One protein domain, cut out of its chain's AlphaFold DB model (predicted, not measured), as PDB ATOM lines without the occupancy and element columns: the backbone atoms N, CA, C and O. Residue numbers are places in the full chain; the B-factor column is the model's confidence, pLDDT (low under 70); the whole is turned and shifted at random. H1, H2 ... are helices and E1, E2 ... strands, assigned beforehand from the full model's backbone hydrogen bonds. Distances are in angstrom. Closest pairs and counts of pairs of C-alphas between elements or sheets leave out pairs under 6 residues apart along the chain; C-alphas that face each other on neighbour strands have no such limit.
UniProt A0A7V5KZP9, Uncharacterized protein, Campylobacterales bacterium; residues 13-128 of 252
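AT A GLANCE: This is residues 13 to 128 of the 252 residues of an uncharacterized protein of Campylobacterales bacterium (UniProt A0A7V5KZP9). A strongly twisted sheet of five antiparallel strands forms a wall, with two helices, H1 and H4, packed side by side over one face and the other face bare of named helices. At one end of the wall the edge strand E2 continues back into E1, which pairs with E7 to make a small two-stranded ribbon, and the helices H3 and H5 pack beside that ribbon. The arrangement has two layers, H1, H3 and H4 being on one face of the sheet. The printed part has 116 residues with five named helices and seven named strands, in the order E1 E2 H1 E3 E4 H2 E5 E6 H3 H4 E7 H5; the large sheet runs E2 E6 E5 E4 E3, and the class is mixed, helices and strands. The whole is compact, with a radius of gyration of the C-alphas of 13.6 A and a rounded outline spanning 37 by 29 by 24 A.

HOW THE PARTS SIT: In the large sheet, E3, residues 39 to 47, and E4, residues 50 to 56, form an antiparallel hairpin, with N 44 and O 52 within hydrogen-bond range at 2.8 A. E5, residues 70 to 74, is antiparallel to E4, with N 53 and O 72 at 2.8 A. E5 and E6, residues 78 to 82, form a second hairpin, with N 73 and O 80 at 2.8 A. E2, residues 18 to 22, is antiparallel to E6, with N 19 and O 81 at 2.8 A; E2 and E3 are the edge strands. H1, residues 26 to 35, is on the sheet at a height of 9.1 A, over E4, and runs along the strands at 8 degrees to E4 on the local plane. H4, residues 102 to 112, is on the sheet at a height of 9.3 A, over E6 and only just over E5, where 3 of its C-alphas fall. H1 and H4 touch at a steep tilt of 38 degrees, opposite ways, their closest C-alphas being those of Lys 32 and Val 111, 5.5 A apart. H2, residues 58 to 62, is not on the sheet and only just touches H4, with 3 pairs of C-alphas within 8 A, the closest being those of Glu 59 and Thr 104 at 7.0 A. H3, residues 84 to 91, is on the sheet and touches H5, residues 124 to 127; their closest C-alphas, of Ala 90 and Leu 127, are 4.5 A apart. E1, residues 14 to 16, runs on into E2 across a break of 1 residue at 47 degrees. E1 and E7, residues 121 to 123, are antiparallel, with N 15 and O 122 at 3.0 A. In H1, H2, H3 and H4 every O i to N i+4 pair is within hydrogen-bond range, and H5 is too short for such a pair.

IN THESE COORDINATES: E3 is the longest strand, 23.2 A from C-alpha 39 at (59.832, -42.743, -3.797) to C-alpha 47 at (49.026, -22.293, -2.544). E4 measures 20.0 A, E2 13.7 A, E6 13.2 A and E5 13.1 A. H4 measures 15.2 A, H1 14.2 A and H3 10.0 A. E1 begins at C-alpha 14, at (31.566, -47.640, -0.998), and H5 ends at C-alpha 127, at (33.722, -46.572, -10.175). H2, E7 and E1 are short elements of five, three and three residues.

THE WHOLE: The two C-alphas farthest apart, those of Pro 48 and Glu 94, are 39.8 A apart. The printed part has no cut and no long link; the links H2 to E5, H3 to H4 and H4 to E7 are short, and the others are tight. The mean pLDDT of the printed part is 96.4, and no printed residue is under 70.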
ATOM      1  N   LYS A  13      30.971 -51.623   0.317       95.81
ATOM      2  CA  LYS A  13      30.024 -51.152  -0.715       95.81
ATOM      3  C   LYS A  13      30.454 -49.833  -1.359       95.81
ATOM      4  O   LYS A  13      30.178 -49.611  -2.537       95.81
ATOM      5  N   LYS A  14      31.094 -48.960  -0.578       96.81
ATOM      6  CA  LYS A  14      31.566 -47.640  -0.998       96.81
ATOM      7  C   LYS A  14      33.013 -47.414  -0.581       96.81
ATOM      8  O   LYS A  14      33.391 -47.792   0.525       96.81
ATOM      9  N   LEU A  15      33.771 -46.716  -1.419       97.31
ATOM     10  CA  LEU A  15      35.129 -46.249  -1.124       97.31
ATOM     11  C   LEU A  15      35.144 -44.723  -1.050       97.31
ATOM     12  O   LEU A  15      34.462 -44.074  -1.842       97.31
ATOM     13  N   SER A  16      35.910 -44.162  -0.110       97.44
ATOM     14  CA  SER A  16      36.151 -42.714  -0.046       97.44
ATOM     15  C   SER A  16      37.163 -42.275  -1.089       97.44
ATOM     16  O   SER A  16      38.103 -43.017  -1.364       97.44
ATOM     17  N   ALA A  17      37.004 -41.075  -1.642       97.75
ATOM     18  CA  ALA A  17      37.919 -40.526  -2.642       97.75
ATOM     19  C   ALA A  17      39.342 -40.342  -2.085       97.75
ATOM     20  O   ALA A  17      40.336 -40.572  -2.780       97.75
ATOM     21  N   TYR A  18      39.442 -39.987  -0.804       97.88
ATOM     22  CA  TYR A  18      40.705 -39.796  -0.104       97.88
ATOM     23  C   TYR A  18      40.614 -40.239   1.364       97.88
ATOM     24  O   TYR A  18      39.543 -40.581   1.885       97.88
ATOM     25  N   TYR A  19      41.771 -40.258   2.016       97.44
ATOM     26  CA  TYR A  19      41.918 -40.377   3.460       97.44
ATOM     27  C   TYR A  19      42.453 -39.069   4.036       97.44
ATOM     28  O   TYR A  19      43.224 -38.378   3.369       97.44
ATOM     29  N   SER A  20      42.083 -38.751   5.273       96.44
ATOM     30  CA  SER A  20      42.659 -37.651   6.044       96.44
ATOM     31  C   SER A  20      43.421 -38.151   7.270       96.44
ATOM     32  O   SER A  20      43.134 -39.214   7.822       96.44
ATOM     33  N   ALA A  21      44.410 -37.367   7.683       96.38
ATOM     34  CA  ALA A  21      45.218 -37.574   8.877       96.38
ATOM     35  C   ALA A  21      45.614 -36.208   9.474       96.38
ATOM     36  O   ALA A  21      45.532 -35.192   8.775       96.38
ATOM     37  N   PRO A  22      46.051 -36.143  10.744       94.69
ATOM     38  CA  PRO A  22      46.530 -34.897  11.339       94.69
ATOM     39  C   PRO A  22      47.647 -34.245  10.515       94.69
ATOM     40  O   PRO A  22      48.496 -34.945   9.953       94.69
ATOM     41  N   SER A  23      47.668 -32.907  10.473       93.81
ATOM     42  CA  SER A  23      48.732 -32.159   9.795       93.81
ATOM     43  C   SER A  23      50.120 -32.536  10.329       93.81
ATOM     44  O   SER A  23      50.317 -32.772  11.526       93.81
ATOM     45  N   GLN A  24      51.102 -32.593   9.429       93.94
ATOM     46  CA  GLN A  24      52.493 -32.898   9.748       93.94
ATOM     47  C   GLN A  24      53.432 -31.948   9.011       93.94
ATOM     48  O   GLN A  24      53.157 -31.490   7.904       93.94
ATOM     49  N   ASN A  25      54.597 -31.694   9.604       95.44
ATOM     50  CA  ASN A  25      55.659 -30.968   8.921       95.44
ATOM     51  C   ASN A  25      56.119 -31.736   7.668       95.44
ATOM     52  O   ASN A  25      56.449 -32.919   7.759       95.44
ATOM     53  N   ILE A  26      56.205 -31.044   6.526       96.00
ATOM     54  CA  ILE A  26      56.560 -31.643   5.229       96.00
ATOM     55  C   ILE A  26      57.902 -32.384   5.295       96.00
ATOM     56  O   ILE A  26      57.959 -33.553   4.938       96.00
ATOM     57  N   ALA A  27      58.957 -31.779   5.848       96.62
ATOM     58  CA  ALA A  27      60.272 -32.422   5.913       96.62
ATOM     59  C   ALA A  27      60.281 -33.675   6.812       96.62
ATOM     60  O   ALA A  27      61.021 -34.629   6.570       96.62
ATOM     61  N   VAL A  28      59.456 -33.699   7.865       96.81
ATOM     62  CA  VAL A  28      59.255 -34.907   8.681       96.81
ATOM     63  C   VAL A  28      58.535 -35.980   7.868       96.81
ATOM     64  O   VAL A  28      58.955 -37.138   7.893       96.81
ATOM     65  N   LEU A  29      57.486 -35.590   7.147       97.38
ATOM     66  CA  LEU A  29      56.685 -36.483   6.325       97.38
ATOM     67  C   LEU A  29      57.514 -37.118   5.200       97.38
ATOM     68  O   LEU A  29      57.477 -38.333   5.043       97.38
ATOM     69  N   GLU A  30      58.339 -36.336   4.499       98.50
ATOM     70  CA  GLU A  30      59.248 -36.835   3.460       98.50
ATOM     71  C   GLU A  30      60.183 -37.930   3.995       98.50
ATOM     72  O   GLU A  30      60.304 -39.000   3.401       98.50
ATOM     73  N   ARG A  31      60.795 -37.720   5.168       98.38
ATOM     74  CA  ARG A  31      61.668 -38.736   5.783       98.38
ATOM     75  C   ARG A  31      60.921 -40.023   6.121       98.38
ATOM     76  O   ARG A  31      61.462 -41.105   5.911       98.38
ATOM     77  N   LYS A  32      59.698 -39.915   6.652       98.38
ATOM     78  CA  LYS A  32      58.864 -41.082   6.973       98.38
ATOM     79  C   LYS A  32      58.460 -41.846   5.711       98.38
ATOM     80  O   LYS A  32      58.554 -43.067   5.708       98.38
ATOM     81  N   LEU A  33      58.064 -41.136   4.652       98.62
ATOM     82  CA  LEU A  33      57.718 -41.721   3.354       98.62
ATOM     83  C   LEU A  33      58.889 -42.526   2.783       98.62
ATOM     84  O   LEU A  33      58.727 -43.705   2.482       98.62
ATOM     85  N   LEU A  34      60.083 -41.926   2.726       98.50
ATOM     86  CA  LEU A  34      61.293 -42.606   2.254       98.50
ATOM     87  C   LEU A  34      61.630 -43.839   3.108       98.50
ATOM     88  O   LEU A  34      61.979 -44.888   2.573       98.50
ATOM     89  N   HIS A  35      61.498 -43.736   4.434       98.12
ATOM     90  CA  HIS A  35      61.743 -44.858   5.345       98.12
ATOM     91  C   HIS A  35      60.764 -46.025   5.139       98.12
ATOM     92  O   HIS A  35      61.145 -47.177   5.328       98.12
ATOM     93  N   GLN A  36      59.527 -45.737   4.728       97.88
ATOM     94  CA  GLN A  36      58.488 -46.730   4.438       97.88
ATOM     95  C   GLN A  36      58.515 -47.215   2.975       97.88
ATOM     96  O   GLN A  36      57.568 -47.848   2.517       97.88
ATOM     97  N   GLY A  37      59.596 -46.937   2.235       97.44
ATOM     98  CA  GLY A  37      59.812 -47.474   0.890       97.44
ATOM     99  C   GLY A  37      59.112 -46.709  -0.235       97.44
ATOM    100  O   GLY A  37      59.082 -47.196  -1.365       97.44
ATOM    101  N   PHE A  38      58.571 -45.517   0.035       98.75
ATOM    102  CA  PHE A  38      58.074 -44.642  -1.026       98.75
ATOM    103  C   PHE A  38      59.216 -43.905  -1.722       98.75
ATOM    104  O   PHE A  38      60.155 -43.423  -1.091       98.75
ATOM    105  N   GLU A  39      59.076 -43.725  -3.029       98.69
ATOM    106  CA  GLU A  39      59.832 -42.743  -3.797       98.69
ATOM    107  C   GLU A  39      59.060 -41.420  -3.806       98.69
ATOM    108  O   GLU A  39      57.864 -41.390  -4.107       98.69
ATOM    109  N   ILE A  40      59.742 -40.313  -3.508       98.75
ATOM    110  CA  ILE A  40      59.175 -38.963  -3.610       98.75
ATOM    111  C   ILE A  40      59.585 -38.380  -4.956       98.75
ATOM    112  O   ILE A  40      60.766 -38.149  -5.213       98.75
ATOM    113  N   LEU A  41      58.602 -38.136  -5.816       98.69
ATOM    114  CA  LEU A  41      58.826 -37.648  -7.175       98.69
ATOM    115  C   LEU A  41      58.865 -36.124  -7.242       98.69
ATOM    116  O   LEU A  41      59.606 -35.557  -8.044       98.69
ATOM    117  N   ALA A  42      58.054 -35.460  -6.418       98.25
ATOM    118  CA  ALA A  42      57.999 -34.009  -6.337       98.25
ATOM    119  C   ALA A  42      57.367 -33.538  -5.025       98.25
ATOM    120  O   ALA A  42      56.478 -34.192  -4.481       98.25
ATOM    121  N   VAL A  43      57.754 -32.335  -4.602       97.88
ATOM    122  CA  VAL A  43      57.027 -31.521  -3.622       97.88
ATOM    123  C   VAL A  43      56.674 -30.203  -4.299       97.88
ATOM    124  O   VAL A  43      57.554 -29.450  -4.717       97.88
ATOM    125  N   THR A  44      55.382 -29.932  -4.467       95.50
ATOM    126  CA  THR A  44      54.883 -28.786  -5.235       95.50
ATOM    127  C   THR A  44      54.006 -27.907  -4.359       95.50
ATOM    128  O   THR A  44      52.949 -28.340  -3.917       95.50
ATOM    129  N   SER A  45      54.399 -26.650  -4.152       94.19
ATOM    130  CA  SER A  45      53.497 -25.648  -3.570       94.19
ATOM    131  C   SER A  45      52.398 -25.301  -4.578       94.19
ATOM    132  O   SER A  45      52.688 -24.911  -5.718       94.19
ATOM    133  N   ILE A  46      51.149 -25.490  -4.153       94.12
ATOM    134  CA  ILE A  46      49.937 -25.176  -4.918       94.12
ATOM    135  C   ILE A  46      49.420 -23.796  -4.505       94.12
ATOM    136  O   ILE A  46      49.194 -22.949  -5.370       94.12
ATOM    137  N   PHE A  47      49.332 -23.570  -3.193       91.62
ATOM    138  CA  PHE A  47      49.026 -22.293  -2.544       91.62
ATOM    139  C   PHE A  47      50.080 -21.993  -1.459       91.62
ATOM    140  O   PHE A  47      50.888 -22.875  -1.142       91.62
ATOM    141  N   PRO A  48      50.124 -20.772  -0.885       90.12
ATOM    142  CA  PRO A  48      51.093 -20.427   0.159       90.12
ATOM    143  C   PRO A  48      51.078 -21.362   1.381       90.12
ATOM    144  O   PRO A  48      52.123 -21.604   1.977       90.12
ATOM    145  N   ASP A  49      49.913 -21.905   1.726       90.19
ATOM    146  CA  ASP A  49      49.643 -22.772   2.877       90.19
ATOM    147  C   ASP A  49      49.337 -24.231   2.490       90.19
ATOM    148  O   ASP A  49      49.001 -25.042   3.351       90.19
ATOM    149  N   SER A  50      49.467 -24.581   1.205       93.38
ATOM    150  CA  SER A  50      49.100 -25.897   0.677       93.38
ATOM    151  C   SER A  50      50.153 -26.408  -0.298       93.38
ATOM    152  O   SER A  50      50.420 -25.809  -1.347       93.38
ATOM    153  N   SER A  51      50.757 -27.542   0.045       96.06
ATOM    154  CA  SER A  51      51.724 -28.243  -0.801       96.06
ATOM    155  C   SER A  51      51.263 -29.660  -1.088       96.06
ATOM    156  O   SER A  51      50.577 -30.269  -0.276       96.06
ATOM    157  N   VAL A  52      51.682 -30.200  -2.227       98.06
ATOM    158  CA  VAL A  52      51.457 -31.598  -2.580       98.06
ATOM    159  C   VAL A  52      52.778 -32.335  -2.678       98.06
ATOM    160  O   VAL A  52      53.687 -31.889  -3.379       98.06
ATOM    161  N   ILE A  53      52.853 -33.485  -2.020       98.62
ATOM    162  CA  ILE A  53      53.907 -34.476  -2.208       98.62
ATOM    163  C   ILE A  53      53.373 -35.531  -3.179       98.62
ATOM    164  O   ILE A  53      52.347 -36.157  -2.917       98.62
ATOM    165  N   THR A  54      54.051 -35.720  -4.308       98.88
ATOM    166  CA  THR A  54      53.756 -36.818  -5.234       98.88
ATOM    167  C   THR A  54      54.673 -37.988  -4.929       98.88
ATOM    168  O   THR A  54      55.897 -37.837  -4.943       98.88
ATOM    169  N   ILE A  55      54.076 -39.149  -4.683       98.81
ATOM    170  CA  ILE A  55      54.784 -40.366  -4.296       98.81
ATOM    171  C   ILE A  55      54.490 -41.521  -5.246       98.81
ATOM    172  O   ILE A  55      53.469 -41.543  -5.937       98.81
ATOM    173  N   THR A  56      55.379 -42.506  -5.244       98.88
ATOM    174  CA  THR A  56      55.166 -43.808  -5.876       98.88
ATOM    175  C   THR A  56      55.853 -44.917  -5.075       98.88
ATOM    176  O   THR A  56      56.633 -44.647  -4.163       98.88
ATOM    177  N   ASN A  57      55.551 -46.169  -5.397       98.62
ATOM    178  CA  ASN A  57      56.220 -47.373  -4.906       98.62
ATOM    179  C   ASN A  57      56.081 -48.485  -5.968       98.62
ATOM    180  O   ASN A  57      55.592 -48.242  -7.073       98.62
ATOM    181  N   GLU A  58      56.528 -49.705  -5.672       98.06
ATOM    182  CA  GLU A  58      56.456 -50.804  -6.644       98.06
ATOM    183  C   GLU A  58      55.020 -51.208  -7.016       98.06
ATOM    184  O   GLU A  58      54.742 -51.341  -8.209       98.06
ATOM    185  N   GLU A  59      54.101 -51.338  -6.047       97.62
ATOM    186  CA  GLU A  59      52.686 -51.664  -6.312       97.62
ATOM    187  C   GLU A  59      52.061 -50.663  -7.293       97.62
ATOM    188  O   GLU A  59      51.464 -51.054  -8.300       97.62
ATOM    189  N   LEU A  60      52.268 -49.364  -7.049       98.62
ATOM    190  CA  LEU A  60      51.760 -48.289  -7.894       98.62
ATOM    191  C   LEU A  60      52.398 -48.345  -9.292       98.62
ATOM    192  O   LEU A  60      51.677 -48.406 -10.295       98.62
ATOM    193  N   LYS A  61      53.736 -48.405  -9.399       98.44
ATOM    194  CA  LYS A  61      54.448 -48.481 -10.695       98.44
ATOM    195  C   LYS A  61      53.982 -49.661 -11.549       98.44
ATOM    196  O   LYS A  61      53.826 -49.516 -12.764       98.44
ATOM    197  N   ASN A  62      53.707 -50.805 -10.926       97.50
ATOM    198  CA  ASN A  62      53.283 -52.023 -11.613       97.50
ATOM    199  C   ASN A  62      51.887 -51.919 -12.249       97.50
ATOM    200  O   ASN A  62      51.588 -52.669 -13.184       97.50
ATOM    201  N   THR A  63      51.065 -50.941 -11.850       97.75
ATOM    202  CA  THR A  63      49.779 -50.672 -12.519       97.75
ATOM    203  C   THR A  63      49.946 -50.203 -13.965       97.75
ATOM    204  O   THR A  63      49.024 -50.355 -14.767       97.75
ATOM    205  N   ASN A  64      51.115 -49.647 -14.317       97.06
ATOM    206  CA  ASN A  64      51.420 -49.132 -15.651       97.06
ATOM    207  C   ASN A  64      50.361 -48.135 -16.185       97.06
ATOM    208  O   ASN A  64      50.041 -48.124 -17.377       97.06
ATOM    209  N   SER A  65      49.786 -47.327 -15.291       96.31
ATOM    210  CA  SER A  65      48.651 -46.435 -15.559       96.31
ATOM    211  C   SER A  65      48.796 -45.104 -14.808       96.31
ATOM    212  O   SER A  65      49.767 -44.931 -14.081       96.31
ATOM    213  N   TYR A  66      47.812 -44.202 -14.908       96.38
ATOM    214  CA  TYR A  66      47.708 -43.001 -14.053       96.38
ATOM    215  C   TYR A  66      47.611 -43.320 -12.545       96.38
ATOM    216  O   TYR A  66      47.797 -42.445 -11.716       96.38
ATOM    217  N   MET A  67      47.354 -44.578 -12.168       96.12
ATOM    218  CA  MET A  67      47.417 -45.047 -10.777       96.12
ATOM    219  C   MET A  67      48.860 -45.220 -10.268       96.12
ATOM    220  O   MET A  67      49.076 -45.556  -9.109       96.12
ATOM    221  N   ALA A  68      49.875 -45.029 -11.117       98.31
ATOM    222  CA  ALA A  68      51.264 -45.251 -10.727       98.31
ATOM    223  C   ALA A  68      51.841 -44.190  -9.786       98.31
ATOM    224  O   ALA A  68      52.981 -44.318  -9.336       98.31
ATOM    225  N   THR A  69      51.056 -43.179  -9.451       98.62
ATOM    226  CA  THR A  69      51.396 -42.132  -8.502       98.62
ATOM    227  C   THR A  69      50.217 -41.862  -7.584       98.62
ATOM    228  O   THR A  69      49.060 -42.031  -7.961       98.62
ATOM    229  N   LEU A  70      50.528 -41.448  -6.360       98.62
ATOM    230  CA  LEU A  70      49.555 -40.908  -5.420       98.62
ATOM    231  C   LEU A  70      49.965 -39.496  -5.030       98.62
ATOM    232  O   LEU A  70      51.153 -39.166  -4.939       98.62
ATOM    233  N   GLN A  71      48.963 -38.674  -4.764       98.62
ATOM    234  CA  GLN A  71      49.148 -37.315  -4.294       98.62
ATOM    235  C   GLN A  71      48.741 -37.178  -2.823       98.62
ATOM    236  O   GLN A  71      47.674 -37.632  -2.402       98.62
ATOM    237  N   ILE A  72      49.608 -36.518  -2.051       98.50
ATOM    238  CA  ILE A  72      49.397 -36.178  -0.643       98.50
ATOM    239  C   ILE A  72      49.382 -34.656  -0.513       98.50
ATOM    240  O   ILE A  72      50.426 -34.023  -0.656       98.50
ATOM    241  N   SER A  73      48.230 -34.061  -0.220       97.88
ATOM    242  CA  SER A  73      48.145 -32.648   0.150       97.88
ATOM    243  C   SER A  73      48.468 -32.462   1.622       97.88
ATOM    244  O   SER A  73      47.901 -33.141   2.476       97.88
ATOM    245  N   VAL A  74      49.338 -31.503   1.910       97.00
ATOM    246  CA  VAL A  74      49.734 -31.089   3.253       97.00
ATOM    247  C   VAL A  74      49.377 -29.619   3.406       97.00
ATOM    248  O   VAL A  74      49.893 -28.773   2.670       97.00
ATOM    249  N   ASN A  75      48.497 -29.328   4.358       93.69
ATOM    250  CA  ASN A  75      48.130 -27.974   4.750       93.69
ATOM    251  C   ASN A  75      48.223 -27.825   6.280       93.69
ATOM    252  O   ASN A  75      48.662 -28.738   6.984       93.69
ATOM    253  N   THR A  76      47.880 -26.652   6.807       90.25
ATOM    254  CA  THR A  76      47.979 -26.347   8.244       90.25
ATOM    255  C   THR A  76      46.973 -27.107   9.111       90.25
ATOM    256  O   THR A  76      47.230 -27.291  10.298       90.25
ATOM    257  N   GLU A  77      45.855 -27.558   8.544       91.56
ATOM    258  CA  GLU A  77      44.776 -28.239   9.260       91.56
ATOM    259  C   GLU A  77      44.936 -29.763   9.224       91.56
ATOM    260  O   GLU A  77      44.892 -30.425  10.264       91.56
ATOM    261  N   ASP A  78      45.149 -30.328   8.036       95.00
ATOM    262  CA  ASP A  78      45.211 -31.767   7.810       95.00
ATOM    263  C   ASP A  78      46.228 -32.171   6.726       95.00
ATOM    264  O   ASP A  78      46.779 -31.363   5.968       95.00
ATOM    265  N   VAL A  79      46.507 -33.472   6.690       96.94
ATOM    266  CA  VAL A  79      47.057 -34.151   5.519       96.94
ATOM    267  C   VAL A  79      45.923 -34.916   4.856       96.94
ATOM    268  O   VAL A  79      45.152 -35.590   5.541       96.94
ATOM    269  N   ARG A  80      45.844 -34.868   3.525       97.56
ATOM    270  CA  ARG A  80      44.939 -35.723   2.746       97.56
ATOM    271  C   ARG A  80      45.719 -36.485   1.699       97.56
ATOM    272  O   ARG A  80      46.538 -35.902   0.998       97.56
ATOM    273  N   VAL A  81      45.455 -37.776   1.585       98.12
ATOM    274  CA  VAL A  81      46.066 -38.650   0.584       98.12
ATOM    275  C   VAL A  81      44.973 -39.304  -0.235       98.12
ATOM    276  O   VAL A  81      43.988 -39.794   0.314       98.12
ATOM    277  N   GLN A  82      45.138 -39.309  -1.552       98.50
ATOM    278  CA  GLN A  82      44.239 -40.038  -2.438       98.50
ATOM    279  C   GLN A  82      44.108 -41.502  -2.016       98.50
ATOM    280  O   GLN A  82      45.087 -42.142  -1.631       98.50
ATOM    281  N   ASN A  83      42.899 -42.047  -2.114       98.12
ATOM    282  CA  ASN A  83      42.659 -43.438  -1.772       98.12
ATOM    283  C   ASN A  83      43.018 -44.341  -2.966       98.12
ATOM    284  O   ASN A  83      42.297 -44.322  -3.972       98.12
ATOM    285  N   PRO A  84      44.074 -45.173  -2.878       98.00
ATOM    286  CA  PRO A  84      44.471 -46.010  -4.001       98.00
ATOM    287  C   PRO A  84      43.428 -47.065  -4.373       98.00
ATOM    288  O   PRO A  84      43.306 -47.405  -5.544       98.00
ATOM    289  N   SER A  85      42.611 -47.529  -3.425       97.50
ATOM    290  CA  SER A  85      41.501 -48.440  -3.723       97.50
ATOM    291  C   SER A  85      40.418 -47.757  -4.565       97.50
ATOM    292  O   SER A  85      39.901 -48.343  -5.513       97.50
ATOM    293  N   TYR A  86      40.093 -46.498  -4.254       98.31
ATOM    294  CA  TYR A  86      39.100 -45.715  -4.996       98.31
ATOM    295  C   TYR A  86      39.569 -45.418  -6.424       98.31
ATOM    296  O   TYR A  86      38.863 -45.706  -7.391       98.31
ATOM    297  N   LEU A  87      40.789 -44.891  -6.562       98.12
ATOM    298  CA  LEU A  87      41.368 -44.585  -7.870       98.12
ATOM    299  C   LEU A  87      41.649 -45.857  -8.676       98.12
ATOM    300  O   LEU A  87      41.391 -45.887  -9.875       98.12
ATOM    301  N   GLY A  88      42.095 -46.931  -8.025       97.81
ATOM    302  CA  GLY A  88      42.291 -48.237  -8.642       97.81
ATOM    303  C   GLY A  88      41.014 -48.789  -9.263       97.81
ATOM    304  O   GLY A  88      41.016 -49.145 -10.442       97.81
ATOM    305  N   ALA A  89      39.910 -48.785  -8.511       97.50
ATOM    306  CA  ALA A  89      38.604 -49.208  -9.012       97.50
ATOM    307  C   ALA A  89      38.132 -48.359 -10.208       97.50
ATOM    308  O   ALA A  89      37.543 -48.889 -11.150       97.50
ATOM    309  N   ALA A  90      38.425 -47.054 -10.203       97.44
ATOM    310  CA  ALA A  90      38.054 -46.148 -11.288       97.44
ATOM    311  C   ALA A  90      38.946 -46.282 -12.535       97.44
ATOM    312  O   ALA A  90      38.458 -46.212 -13.661       97.44
ATOM    313  N   TYR A  91      40.258 -46.453 -12.364       96.56
ATOM    314  CA  TYR A  91      41.234 -46.382 -13.458       96.56
ATOM    315  C   TYR A  91      41.576 -47.743 -14.055       96.56
ATOM    316  O   TYR A  91      41.793 -47.842 -15.263       96.56
ATOM    317  N   LEU A  92      41.634 -48.792 -13.235       96.12
ATOM    318  CA  LEU A  92      42.074 -50.118 -13.672       96.12
ATOM    319  C   LEU A  92      40.910 -51.007 -14.128       96.12
ATOM    320  O   LEU A  92      41.147 -52.000 -14.821       96.12
ATOM    321  N   GLY A  93      39.667 -50.641 -13.790       89.56
ATOM    322  CA  GLY A  93      38.463 -51.373 -14.185       89.56
ATOM    323  C   GLY A  93      38.548 -52.845 -13.782       89.56
ATOM    324  O   GLY A  93      38.811 -53.156 -12.628       89.56
ATOM    325  N   GLU A  94      38.395 -53.755 -14.744       91.81
ATOM    326  CA  GLU A  94      38.434 -55.211 -14.515       91.81
ATOM    327  C   GLU A  94      39.760 -55.734 -13.943       91.81
ATOM    328  O   GLU A  94      39.801 -56.831 -13.394       91.81
ATOM    329  N   LYS A  95      40.857 -54.976 -14.070       94.81
ATOM    330  CA  LYS A  95      42.150 -55.374 -13.497       94.81
ATOM    331  C   LYS A  95      42.224 -55.125 -11.994       94.81
ATOM    332  O   LYS A  95      43.110 -55.678 -11.353       94.81
ATOM    333  N   TYR A  96      41.355 -54.279 -11.448       96.31
ATOM    334  CA  TYR A  96      41.335 -53.972 -10.026       96.31
ATOM    335  C   TYR A  96      40.709 -55.113  -9.217       96.31
ATOM    336  O   TYR A  96      39.698 -55.689  -9.611       96.31
ATOM    337  N   TYR A  97      41.274 -55.378  -8.044       95.00
ATOM    338  CA  TYR A  97      40.635 -56.160  -6.992       95.00
ATOM    339  C   TYR A  97      40.886 -55.488  -5.641       95.00
ATOM    340  O   TYR A  97      41.937 -54.877  -5.420       95.00
ATOM    341  N   TYR A  98      39.922 -55.586  -4.724       95.31
ATOM    342  CA  TYR A  98      40.073 -55.011  -3.391       95.31
ATOM    343  C   TYR A  98      41.236 -55.667  -2.637       95.31
ATOM    344  O   TYR A  98      41.358 -56.889  -2.603       95.31
ATOM    345  N   GLY A  99      42.108 -54.842  -2.054       95.19
ATOM    346  CA  GLY A  99      43.359 -55.292  -1.438       95.19
ATOM    347  C   GLY A  99      44.581 -55.252  -2.362       95.19
ATOM    348  O   GLY A  99      45.683 -55.457  -1.873       95.19
ATOM    349  N   MET A 100      44.427 -54.907  -3.649       95.88
ATOM    350  CA  MET A 100      45.552 -54.728  -4.586       95.88
ATOM    351  C   MET A 100      46.629 -53.741  -4.094       95.88
ATOM    352  O   MET A 100      47.779 -53.864  -4.495       95.88
ATOM    353  N   PHE A 101      46.258 -52.767  -3.260       97.12
ATOM    354  CA  PHE A 101      47.156 -51.733  -2.722       97.12
ATOM    355  C   PHE A 101      47.349 -51.865  -1.209       97.12
ATOM    356  O   PHE A 101      47.445 -50.863  -0.495       97.12
ATOM    357  N   TYR A 102      47.294 -53.096  -0.696       95.81
ATOM    358  CA  TYR A 102      47.374 -53.355   0.736       95.81
ATOM    359  C   TYR A 102      48.692 -52.838   1.331       95.81
ATOM    360  O   TYR A 102      48.663 -52.146   2.356       95.81
ATOM    361  N   ASP A 103      49.833 -53.109   0.686       96.44
ATOM    362  CA  ASP A 103      51.134 -52.691   1.217       96.44
ATOM    363  C   ASP A 103      51.283 -51.168   1.143       96.44
ATOM    364  O   ASP A 103      51.740 -50.538   2.097       96.44
ATOM    365  N   THR A 104      50.797 -50.547   0.064       98.12
ATOM    366  CA  THR A 104      50.735 -49.086  -0.086       98.12
ATOM    367  C   THR A 104      49.935 -48.434   1.038       98.12
ATOM    368  O   THR A 104      50.405 -47.475   1.649       98.12
ATOM    369  N   ILE A 105      48.732 -48.935   1.337       97.19
ATOM    370  CA  ILE A 105      47.881 -48.367   2.393       97.19
ATOM    371  C   ILE A 105      48.514 -48.587   3.772       97.19
ATOM    372  O   ILE A 105      48.544 -47.661   4.580       97.19
ATOM    373  N   THR A 106      49.088 -49.767   4.019       96.12
ATOM    374  CA  THR A 106      49.806 -50.078   5.268       96.12
ATOM    375  C   THR A 106      50.980 -49.126   5.488       96.12
ATOM    376  O   THR A 106      51.142 -48.558   6.569       96.12
ATOM    377  N   ALA A 107      51.785 -48.905   4.449       97.69
ATOM    378  CA  ALA A 107      52.902 -47.977   4.500       97.69
ATOM    379  C   ALA A 107      52.419 -46.535   4.734       97.69
ATOM    380  O   ALA A 107      52.989 -45.834   5.568       97.69
ATOM    381  N   LEU A 108      51.340 -46.099   4.071       97.69
ATOM    382  CA  LEU A 108      50.737 -44.782   4.307       97.69
ATOM    383  C   LEU A 108      50.267 -44.609   5.753       97.69
ATOM    384  O   LEU A 108      50.532 -43.565   6.340       97.69
ATOM    385  N   GLU A 109      49.627 -45.613   6.349       95.81
ATOM    386  CA  GLU A 109      49.186 -45.558   7.747       95.81
ATOM    387  C   GLU A 109      50.374 -45.485   8.720       95.81
ATOM    388  O   GLU A 109      50.369 -44.686   9.655       95.81
ATOM    389  N   ASN A 110      51.461 -46.217   8.455       95.88
ATOM    390  CA  ASN A 110      52.693 -46.114   9.248       95.88
ATOM    391  C   ASN A 110      53.346 -44.722   9.163       95.88
ATOM    392  O   ASN A 110      54.003 -44.271  10.105       95.88
ATOM    393  N   VAL A 111      53.189 -44.030   8.032       97.19
ATOM    394  CA  VAL A 111      53.695 -42.667   7.827       97.19
ATOM    395  C   VAL A 111      52.786 -41.627   8.491       97.19
ATOM    396  O   VAL A 111      53.258 -40.731   9.207       97.19
ATOM    397  N   LEU A 112      51.489 -41.717   8.208       95.62
ATOM    398  CA  LEU A 112      50.497 -40.680   8.474       95.62
ATOM    399  C   LEU A 112      49.804 -40.843   9.832       95.62
ATOM    400  O   LEU A 112      49.268 -39.867  10.355       95.62
ATOM    401  N   GLY A 113      49.888 -42.030  10.430       93.50
ATOM    402  CA  GLY A 113      49.047 -42.444  11.546       93.50
ATOM    403  C   GLY A 113      47.693 -42.952  11.053       93.50
ATOM    404  O   GLY A 113      47.523 -43.250   9.873       93.50
ATOM    405  N   THR A 114      46.725 -43.033  11.968       92.19
ATOM    406  CA  THR A 114      45.358 -43.480  11.673       92.19
ATOM    407  C   THR A 114      44.771 -42.722  10.484       92.19
ATOM    408  O   THR A 114      44.651 -41.496  10.513       92.19
ATOM    409  N   LEU A 115      44.379 -43.468   9.451       94.50
ATOM    410  CA  LEU A 115      43.751 -42.923   8.255       94.50
ATOM    411  C   LEU A 115      42.236 -42.847   8.450       94.50
ATOM    412  O   LEU A 115      41.570 -43.848   8.710       94.50
ATOM    413  N   HIS A 116      41.670 -41.657   8.276       94.69
ATOM    414  CA  HIS A 116      40.230 -41.444   8.338       94.69
ATOM    415  C   HIS A 116      39.651 -41.378   6.927       94.69
ATOM    416  O   HIS A 116      40.072 -40.568   6.106       94.69
ATOM    417  N   SER A 117      38.669 -42.230   6.627       95.31
ATOM    418  CA  SER A 117      37.950 -42.163   5.349       95.31
ATOM    419  C   SER A 117      37.192 -40.846   5.227       95.31
ATOM    420  O   SER A 117      36.429 -40.492   6.129       95.31
ATOM    421  N   SER A 118      37.353 -40.162   4.096       95.12
ATOM    422  CA  SER A 118      36.598 -38.946   3.804       95.12
ATOM    423  C   SER A 118      35.100 -39.229   3.613       95.12
ATOM    424  O   SER A 118      34.684 -40.385   3.456       95.12
ATOM    425  N   ALA A 119      34.267 -38.188   3.679       93.94
ATOM    426  CA  ALA A 119      32.819 -38.321   3.500       93.94
ATOM    427  C   ALA A 119      32.443 -38.580   2.032       93.94
ATOM    428  O   ALA A 119      31.462 -39.271   1.758       93.94
ATOM    429  N   GLU A 120      33.264 -38.075   1.116       95.50
ATOM    430  CA  GLU A 120      33.125 -38.137  -0.333       95.50
ATOM    431  C   GLU A 120      33.346 -39.574  -0.811       95.50
ATOM    432  O   GLU A 120      34.477 -40.064  -0.838       95.50
ATOM    433  N   LYS A 121      32.261 -40.280  -1.147       96.25
ATOM    434  CA  LYS A 121      32.285 -41.730  -1.381       96.25
ATOM    435  C   LYS A 121      31.448 -42.134  -2.585       96.25
ATOM    436  O   LYS A 121      30.295 -41.732  -2.702       96.25
ATOM    437  N   LEU A 122      31.957 -43.067  -3.387       97.19
ATOM    438  CA  LEU A 122      31.199 -43.705  -4.472       97.19
ATOM    439  C   LEU A 122      31.064 -45.209  -4.259       97.19
ATOM    440  O   LEU A 122      31.867 -45.821  -3.552       97.19
ATOM    441  N   ASN A 123      30.041 -45.809  -4.873       96.50
ATOM    442  CA  ASN A 123      29.890 -47.260  -4.863       96.50
ATOM    443  C   ASN A 123      31.009 -47.907  -5.678       96.50
ATOM    444  O   ASN A 123      31.262 -47.519  -6.818       96.50
ATOM    445  N   VAL A 124      31.628 -48.950  -5.129       95.81
ATOM    446  CA  VAL A 124      32.789 -49.593  -5.768       95.81
ATOM    447  C   VAL A 124      32.440 -50.152  -7.143       95.81
ATOM    448  O   VAL A 124      33.177 -49.962  -8.106       95.81
ATOM    449  N   LYS A 125      31.243 -50.738  -7.263       93.69
ATOM    450  CA  LYS A 125      30.719 -51.296  -8.518       93.69
ATOM    451  C   LYS A 125      30.471 -50.250  -9.612       93.69
ATOM    452  O   LYS A 125      30.364 -50.618 -10.778       93.69
ATOM    453  N   GLU A 126      30.356 -48.973  -9.253       93.62
ATOM    454  CA  GLU A 126      30.089 -47.881 -10.198       93.62
ATOM    455  C   GLU A 126      31.379 -47.202 -10.676       93.62
ATOM    456  O   GLU A 126      31.393 -46.643 -11.771       93.62
ATOM    457  N   LEU A 127      32.473 -47.293  -9.906       96.44
ATOM    458  CA  LEU A 127      33.722 -46.572 -10.175       96.44
ATOM    459  C   LEU A 127      34.313 -46.884 -11.554       96.44
ATOM    460  O   LEU A 127      34.652 -45.962 -12.291       96.44
ATOM    461  N   GLY A 128      34.362 -48.158 -11.950       94.69
ATOM    462  CA  GLY A 128      34.933 -48.557 -13.243       94.69
ATOM    463  C   GLY A 128      34.177 -48.018 -14.467       94.69
ATOM    464  O   GLY A 128      34.738 -47.972 -15.560       94.69
TER     465      GLY A 128